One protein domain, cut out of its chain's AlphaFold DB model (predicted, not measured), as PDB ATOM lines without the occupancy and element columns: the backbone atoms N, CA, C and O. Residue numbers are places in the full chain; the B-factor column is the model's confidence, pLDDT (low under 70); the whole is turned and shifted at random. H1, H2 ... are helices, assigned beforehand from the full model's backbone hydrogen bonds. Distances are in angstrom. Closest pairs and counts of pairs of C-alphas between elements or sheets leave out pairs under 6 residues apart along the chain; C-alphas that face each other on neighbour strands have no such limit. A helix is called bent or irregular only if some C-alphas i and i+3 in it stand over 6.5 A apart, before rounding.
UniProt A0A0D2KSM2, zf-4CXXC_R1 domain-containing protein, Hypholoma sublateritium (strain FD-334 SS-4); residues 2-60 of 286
ATOM      1  N   ALA A   2      25.906 187.924  -4.808       80.00
ATOM      2  CA  ALA A   2      26.238 186.681  -5.495       80.00
ATOM      3  C   ALA A   2      25.491 185.508  -4.849       80.00
ATOM      4  O   ALA A   2      25.780 185.133  -3.713       80.00
ATOM      5  N   CYS A   3      24.542 184.908  -5.564       86.19
ATOM      6  CA  CYS A   3      23.986 183.617  -5.155       86.19
ATOM      7  C   CYS A   3      24.981 182.483  -5.469       86.19
ATOM      8  O   CYS A   3      25.902 182.673  -6.267       86.19
ATOM      9  N   LYS A   4      24.795 181.290  -4.888       88.81
ATOM     10  CA  LYS A   4      25.585 180.087  -5.221       88.81
ATOM     11  C   LYS A   4      25.532 179.735  -6.713       88.81
ATOM     12  O   LYS A   4      26.498 179.222  -7.252       88.81
ATOM     13  N   CYS A   5      24.444 180.080  -7.402       91.88
ATOM     14  CA  CYS A   5      24.298 179.861  -8.845       91.88
ATOM     15  C   CYS A   5      25.056 180.871  -9.733       91.88
ATOM     16  O   CYS A   5      24.816 180.907 -10.938       91.88
ATOM     17  N   GLY A   6      25.878 181.756  -9.155       90.62
ATOM     18  CA  GLY A   6      26.662 182.760  -9.891       90.62
ATOM     19  C   GLY A   6      25.853 183.937 -10.446       90.62
ATOM     20  O   GLY A   6      26.414 184.853 -11.040       90.62
ATOM     21  N   LYS A   7      24.527 183.962 -10.252       90.12
ATOM     22  CA  LYS A   7      23.681 185.061 -10.735       90.12
ATOM     23  C   LYS A   7      23.638 186.231  -9.764       90.12
ATOM     24  O   LYS A   7      23.527 186.048  -8.549       90.12
ATOM     25  N   PHE A   8      23.620 187.432 -10.339       91.00
ATOM     26  CA  PHE A   8      23.543 188.692  -9.613       91.00
ATOM     27  C   PHE A   8      22.170 189.342  -9.762       91.00
ATOM     28  O   PHE A   8      21.627 189.467 -10.861       91.00
ATOM     29  N   PHE A   9      21.628 189.804  -8.638       91.56
ATOM     30  CA  PHE A   9      20.419 190.619  -8.595       91.56
ATOM     31  C   PHE A   9      20.733 191.975  -7.971       91.56
ATOM     32  O   PHE A   9      21.466 192.069  -6.984       91.56
ATOM     33  N   CYS A  10      20.164 193.026  -8.557       91.75
ATOM     34  CA  CYS A  10      20.239 194.366  -7.997       91.75
ATOM     35  C   CYS A  10      19.302 194.485  -6.782       91.75
ATOM     36  O   CYS A  10      18.196 193.942  -6.823       91.75
ATOM     37  N   ALA A  11      19.686 195.222  -5.732       91.88
ATOM     38  CA  ALA A  11      18.848 195.391  -4.532       91.88
ATOM     39  C   ALA A  11      17.446 195.925  -4.886       91.88
ATOM     40  O   ALA A  11      16.426 195.374  -4.475       91.88
ATOM     41  N   ARG A  12      17.383 196.912  -5.789       92.38
ATOM     42  CA  ARG A  12      16.123 197.447  -6.327       92.38
ATOM     43  C   ARG A  12      15.249 196.372  -6.977       92.38
ATOM     44  O   ARG A  12      14.030 196.423  -6.862       92.38
ATOM     45  N   CYS A  13      15.851 195.419  -7.680       89.75
ATOM     46  CA  CYS A  13      15.157 194.348  -8.382       89.75
ATOM     47  C   CYS A  13      14.503 193.393  -7.382       89.75
ATOM     48  O   CYS A  13      13.370 192.979  -7.605       89.75
ATOM     49  N   LEU A  14      15.206 193.078  -6.290       92.62
ATOM     50  CA  LEU A  14      14.694 192.231  -5.217       92.62
ATOM     51  C   LEU A  14      13.508 192.906  -4.515       92.62
ATOM     52  O   LEU A  14      12.405 192.373  -4.543       92.62
ATOM     53  N   VAL A  15      13.702 194.138  -4.040       92.06
ATOM     54  CA  VAL A  15      12.677 194.895  -3.298       92.06
ATOM     55  C   VAL A  15      11.429 195.166  -4.142       92.06
ATOM     56  O   VAL A  15      10.309 194.961  -3.692       92.06
ATOM     57  N   THR A  16      11.590 195.622  -5.388       90.31
ATOM     58  CA  THR A  16      10.424 196.018  -6.201       90.31
ATOM     59  C   THR A  16       9.611 194.833  -6.700       90.31
ATOM     60  O   THR A  16       8.394 194.956  -6.835       90.31
ATOM     61  N   ARG A  17      10.268 193.708  -7.009       90.81
ATOM     62  CA  ARG A  17       9.618 192.576  -7.677       90.81
ATOM     63  C   ARG A  17       9.176 191.462  -6.740       90.81
ATOM     64  O   ARG A  17       8.294 190.710  -7.145       90.81
ATOM     65  N   TYR A  18       9.780 191.350  -5.559       92.94
ATOM     66  CA  TYR A  18       9.563 190.259  -4.608       92.94
ATOM     67  C   TYR A  18       9.276 190.833  -3.216       92.94
ATOM     68  O   TYR A  18      10.009 190.584  -2.267       92.94
ATOM     69  N   GLN A  19       8.217 191.637  -3.113       91.94
ATOM     70  CA  GLN A  19       7.853 192.361  -1.884       91.94
ATOM     71  C   GLN A  19       7.467 191.429  -0.730       91.94
ATOM     72  O   GLN A  19       7.632 191.780   0.428       91.94
ATOM     73  N   GLU A  20       6.988 190.229  -1.054       92.81
ATOM     74  CA  GLU A  20       6.585 189.213  -0.078       92.81
ATOM     75  C   GLU A  20       7.779 188.506   0.580       92.81
ATOM     76  O   GLU A  20       7.604 187.770   1.545       92.81
ATOM     77  N   ARG A  21       9.002 188.707   0.070       92.81
ATOM     78  CA  ARG A  21      10.215 188.107   0.629       92.81
ATOM     79  C   ARG A  21      11.128 189.168   1.216       92.81
ATOM     80  O   ARG A  21      11.471 190.154   0.568       92.81
ATOM     81  N   THR A  22      11.597 188.903   2.427       92.19
ATOM     82  CA  THR A  22      12.630 189.698   3.077       92.19
ATOM     83  C   THR A  22      14.001 189.256   2.567       92.19
ATOM     84  O   THR A  22      14.436 188.116   2.739       92.19
ATOM     85  N   PHE A  23      14.685 190.168   1.878       91.56
ATOM     86  CA  PHE A  23      16.062 189.962   1.446       91.56
ATOM     87  C   PHE A  23      16.988 190.698   2.404       91.56
ATOM     88  O   PHE A  23      17.023 191.926   2.398       91.56
ATOM     89  N   ASP A  24      17.732 189.955   3.220       90.06
ATOM     90  CA  ASP A  24      18.831 190.529   3.990       90.06
ATOM     91  C   ASP A  24      19.953 190.898   3.015       90.06
ATOM     92  O   ASP A  24      20.532 190.030   2.358       90.06
ATOM     93  N   LEU A  25      20.194 192.201   2.863       86.44
ATOM     94  CA  LEU A  25      21.149 192.716   1.887       86.44
ATOM     95  C   LEU A  25      22.603 192.538   2.345       86.44
ATOM     96  O   LEU A  25      23.509 192.609   1.513       86.44
ATOM     97  N   THR A  26      22.813 192.317   3.645       88.12
ATOM     98  CA  THR A  26      24.141 192.175   4.254       88.12
ATOM     99  C   THR A  26      24.659 190.744   4.152       88.12
ATOM    100  O   THR A  26      25.860 190.518   4.022       88.12
ATOM    101  N   LYS A  27      23.751 189.761   4.138       87.38
ATOM    102  CA  LYS A  27      24.092 188.339   4.141       87.38
ATOM    103  C   LYS A  27      23.969 187.721   2.756       87.38
ATOM    104  O   LYS A  27      23.073 188.023   1.965       87.38
ATOM    105  N   ARG A  28      24.858 186.771   2.462       86.00
ATOM    106  CA  ARG A  28      24.766 185.962   1.247       86.00
ATOM    107  C   ARG A  28      23.585 185.003   1.381       86.00
ATOM    108  O   ARG A  28      23.669 184.000   2.082       86.00
ATOM    109  N   GLN A  29      22.476 185.319   0.720       84.62
ATOM    110  CA  GLN A  29      21.294 184.466   0.784       84.62
ATOM    111  C   GLN A  29      21.541 183.096   0.133       84.62
ATOM    112  O   GLN A  29      22.159 183.032  -0.938       84.62
ATOM    113  N   PRO A  30      21.032 182.004   0.742       84.31
ATOM    114  CA  PRO A  30      21.256 180.653   0.238       84.31
ATOM    115  C   PRO A  30      20.612 180.449  -1.138       84.31
ATOM    116  O   PRO A  30      21.261 179.913  -2.038       84.31
ATOM    117  N   ASN A  31      19.396 180.973  -1.338       92.81
ATOM    118  CA  ASN A  31      18.621 180.777  -2.559       92.81
ATOM    119  C   ASN A  31      18.188 182.112  -3.170       92.81
ATOM    120  O   ASN A  31      17.540 182.934  -2.527       92.81
ATOM    121  N   CYS A  32      18.517 182.324  -4.443       94.12
ATOM    122  CA  CYS A  32      17.978 183.451  -5.198       94.12
ATOM    123  C   CYS A  32      16.662 183.073  -5.897       94.12
ATOM    124  O   CYS A  32      16.409 181.887  -6.127       94.12
ATOM    125  N   PRO A  33      15.873 184.059  -6.364       95.44
ATOM    126  CA  PRO A  33      14.639 183.790  -7.105       95.44
ATOM    127  C   PRO A  33      14.832 182.928  -8.363       95.44
ATOM    128  O   PRO A  33      13.885 182.327  -8.861       95.44
ATOM    129  N   TYR A  34      16.048 182.882  -8.920       95.00
ATOM    130  CA  TYR A  34      16.355 181.971 -10.019       95.00
ATOM    131  C   TYR A  34      16.466 180.516  -9.558       95.00
ATOM    132  O   TYR A  34      15.891 179.651 -10.212       95.00
ATOM    133  N   CYS A  35      17.164 180.257  -8.446       94.69
ATOM    134  CA  CYS A  35      17.284 178.915  -7.870       94.69
ATOM    135  C   CYS A  35      15.913 178.369  -7.462       94.69
ATOM    136  O   CYS A  35      15.603 177.224  -7.755       94.69
ATOM    137  N   ASP A  36      15.068 179.227  -6.890       94.00
ATOM    138  CA  ASP A  36      13.711 178.854  -6.472       94.00
ATOM    139  C   ASP A  36      12.703 178.827  -7.632       94.00
ATOM    140  O   ASP A  36      11.510 178.647  -7.414       94.00
ATOM    141  N   GLN A  37      13.144 179.074  -8.871       94.00
ATOM    142  CA  GLN A  37      12.286 179.152 -10.059       94.00
ATOM    143  C   GLN A  37      11.112 180.152  -9.944       94.00
ATOM    144  O   GLN A  37      10.160 180.107 -10.728       94.00
ATOM    145  N   THR A  38      11.198 181.123  -9.036       94.25
ATOM    146  CA  THR A  38      10.207 182.196  -8.845       94.25
ATOM    147  C   THR A  38      10.546 183.459  -9.640       94.25
ATOM    148  O   THR A  38       9.806 184.444  -9.610       94.25
ATOM    149  N   CYS A  39      11.661 183.458 -10.381       94.25
ATOM    150  CA  CYS A  39      12.118 184.633 -11.105       94.25
ATOM    151  C   CYS A  39      11.154 185.066 -12.221       94.25
ATOM    152  O   CYS A  39      10.904 184.336 -13.176       94.25
ATOM    153  N   ASN A  40      10.699 186.318 -12.155       92.50
ATOM    154  CA  ASN A  40       9.748 186.913 -13.100       92.50
ATOM    155  C   ASN A  40      10.410 187.796 -14.180       92.50
ATOM    156  O   ASN A  40       9.785 188.709 -14.729       92.50
ATOM    157  N   CYS A  41      11.707 187.624 -14.455       90.69
ATOM    158  CA  CYS A  41      12.338 188.313 -15.583       90.69
ATOM    159  C   CYS A  41      11.935 187.651 -16.908       90.69
ATOM    160  O   CYS A  41      11.607 186.468 -16.941       90.69
ATOM    161  N   SER A  42      11.966 188.407 -18.009       92.56
ATOM    162  CA  SER A  42      11.561 187.903 -19.330       92.56
ATOM    163  C   SER A  42      12.316 186.632 -19.716       92.56
ATOM    164  O   SER A  42      11.706 185.680 -20.184       92.56
ATOM    165  N   ILE A  43      13.619 186.586 -19.433       91.25
ATOM    166  CA  ILE A  43      14.486 185.443 -19.736       91.25
ATOM    167  C   ILE A  43      14.060 184.196 -18.949       91.25
ATOM    168  O   ILE A  43      13.980 183.109 -19.514       91.25
ATOM    169  N   CYS A  44      13.763 184.333 -17.653       90.75
ATOM    170  CA  CYS A  44      13.362 183.193 -16.823       90.75
ATOM    171  C   CYS A  44      11.947 182.719 -17.154       90.75
ATOM    172  O   CYS A  44      11.726 181.516 -17.207       90.75
ATOM    173  N   CYS A  45      11.021 183.632 -17.462       93.81
ATOM    174  CA  CYS A  45       9.682 183.263 -17.921       93.81
ATOM    175  C   CYS A  45       9.737 182.442 -19.217       93.81
ATOM    176  O   CYS A  45       9.091 181.403 -19.288       93.81
ATOM    177  N   VAL A  46      10.562 182.848 -20.191       94.50
ATOM    178  CA  VAL A  46      10.749 182.098 -21.446       94.50
ATOM    179  C   VAL A  46      11.315 180.702 -21.180       94.50
ATOM    180  O   VAL A  46      10.761 179.728 -21.675       94.50
ATOM    181  N   LYS A  47      12.359 180.581 -20.348       92.81
ATOM    182  CA  LYS A  47      12.945 179.272 -20.001       92.81
ATOM    183  C   LYS A  47      11.976 178.348 -19.263       92.81
ATOM    184  O   LYS A  47      12.051 177.140 -19.422       92.81
ATOM    185  N   GLN A  48      11.078 178.914 -18.461       92.88
ATOM    186  CA  GLN A  48      10.057 178.163 -17.734       92.88
ATOM    187  C   GLN A  48       8.796 177.884 -18.566       92.88
ATOM    188  O   GLN A  48       7.848 177.314 -18.035       92.88
ATOM    189  N   GLY A  49       8.716 178.354 -19.818       95.12
ATOM    190  CA  GLY A  49       7.489 178.269 -20.620       95.12
ATOM    191  C   GLY A  49       6.322 179.104 -20.071       95.12
ATOM    192  O   GLY A  49       5.178 178.923 -20.478       95.12
ATOM    193  N   LYS A  50       6.581 180.037 -19.147       94.31
ATOM    194  CA  LYS A  50       5.557 180.913 -18.561       94.31
ATOM    195  C   LYS A  50       5.407 182.179 -19.399       94.31
ATOM    196  O   LYS A  50       6.388 182.806 -19.804       94.31
ATOM    197  N   LYS A  51       4.167 182.629 -19.603       94.69
ATOM    198  CA  LYS A  51       3.892 183.909 -20.268       94.69
ATOM    199  C   LYS A  51       4.449 185.061 -19.427       94.69
ATOM    200  O   LYS A  51       4.037 185.263 -18.287       94.69
ATOM    201  N   TYR A  52       5.370 185.839 -19.994       94.81
ATOM    202  CA  TYR A  52       5.922 187.012 -19.319       94.81
ATOM    203  C   TYR A  52       4.829 188.067 -19.082       94.81
ATOM    204  O   TYR A  52       4.247 188.597 -20.030       94.81
ATOM    205  N   VAL A  53       4.576 188.406 -17.815       87.00
ATOM    206  CA  VAL A  53       3.663 189.490 -17.427       87.00
ATOM    207  C   VAL A  53       4.496 190.697 -17.008       87.00
ATOM    208  O   VAL A  53       5.123 190.709 -15.950       87.00
ATOM    209  N   SER A  54       4.515 191.745 -17.834       85.94
ATOM    210  CA  SER A  54       5.258 192.958 -17.494       85.94
ATOM    211  C   SER A  54       4.595 193.685 -16.317       85.94
ATOM    212  O   SER A  54       3.491 194.215 -16.450       85.94
ATOM    213  N   GLN A  55       5.294 193.805 -15.186       74.75
ATOM    214  CA  GLN A  55       4.822 194.589 -14.031       74.75
ATOM    215  C   GLN A  55       4.689 196.096 -14.331       74.75
ATOM    216  O   GLN A  55       4.011 196.819 -13.606       74.75
ATOM    217  N   ARG A  56       5.271 196.581 -15.440       75.44
ATOM    218  CA  ARG A  56       5.241 198.000 -15.838       75.44
ATOM    219  C   ARG A  56       3.828 198.542 -16.113       75.44
ATOM    220  O   ARG A  56       3.646 199.753 -16.106       75.44
ATOM    221  N   GLY A  57       2.841 197.672 -16.341       62.56
ATOM    222  CA  GLY A  57       1.477 198.077 -16.699       62.56
ATOM    223  C   GLY A  57       0.545 198.387 -15.524       62.56
ATOM    224  O   GLY A  57      -0.378 199.177 -15.693       62.56
ATOM    225  N   LYS A  58       0.760 197.814 -14.331       59.25
ATOM    226  CA  LYS A  58      -0.267 197.866 -13.272       59.25
ATOM    227  C   LYS A  58      -0.300 199.189 -12.493       59.25
ATOM    228  O   LYS A  58      -1.384 199.672 -12.195       59.25
ATOM    229  N   ASN A  59       0.837 199.867 -12.309       55.12
ATOM    230  CA  ASN A  59       0.875 201.166 -11.605       55.12
ATOM    231  C   ASN A  59       0.551 202.381 -12.493       55.12
ATOM    232  O   ASN A  59       0.664 203.519 -12.048       55.12
ATOM    233  N   THR A  60       0.158 202.167 -13.754       50.56
ATOM    234  CA  THR A  60      -0.323 203.247 -14.637       50.56
ATOM    235  C   THR A  60      -1.745 203.033 -15.131       50.56
ATOM    236  O   THR A  60      -2.187 203.751 -16.025       50.56
TER     237      THR A  60
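This is residues 2 to 60 of the 286 residues of the protein "zf-4CXXC_R1 domain-containing protein" of Hypholoma sublateritium (strain FD-334 SS-4) (UniProt A0A0D2KSM2). With little regular structure, this is a chain of loops in which three short helices are set apart from one another. The long stretch of residues 18 to 41 turns back between H1 and H2, and H3 makes the far end. The printed part has 59 residues, with named helices H1, H2 and H3 in that order and no named strand; the class is all helix, with 19 residues in named elements. It is only just compact, close to loose, with a radius of gyration of the C-alphas of 12.1 A and spans of 33 by 26 by 16 A.

H1, residues 11 to 17, is apart from H2, residues 42 to 47. H3, residues 55 to 60, is apart from H2, and only just apart from H1, at 8.2 A. Every O i to N i+4 pair is within hydrogen-bond range in H1 and H2; in H3 0 of 2 are, and 1 of 3 O i to N i+3 pairs.

H1 begins at C-alpha 11 (18.848, 195.391, -4.532) and is 10.1 A long; H2 is 8.8 A. H3, 10.1 A, ends at C-alpha 60 (-0.323, 203.247, -14.637); it is only just irregular, C-alphas 56 and 59 being 6.9 A apart.

The C-alphas farthest apart, of Lys 4 and Thr 60, are 36.0 A apart. The printed part has no cut. The H1 to H2 link is long, 24 residues. Residues 57 to 60 are under 70 in pLDDT.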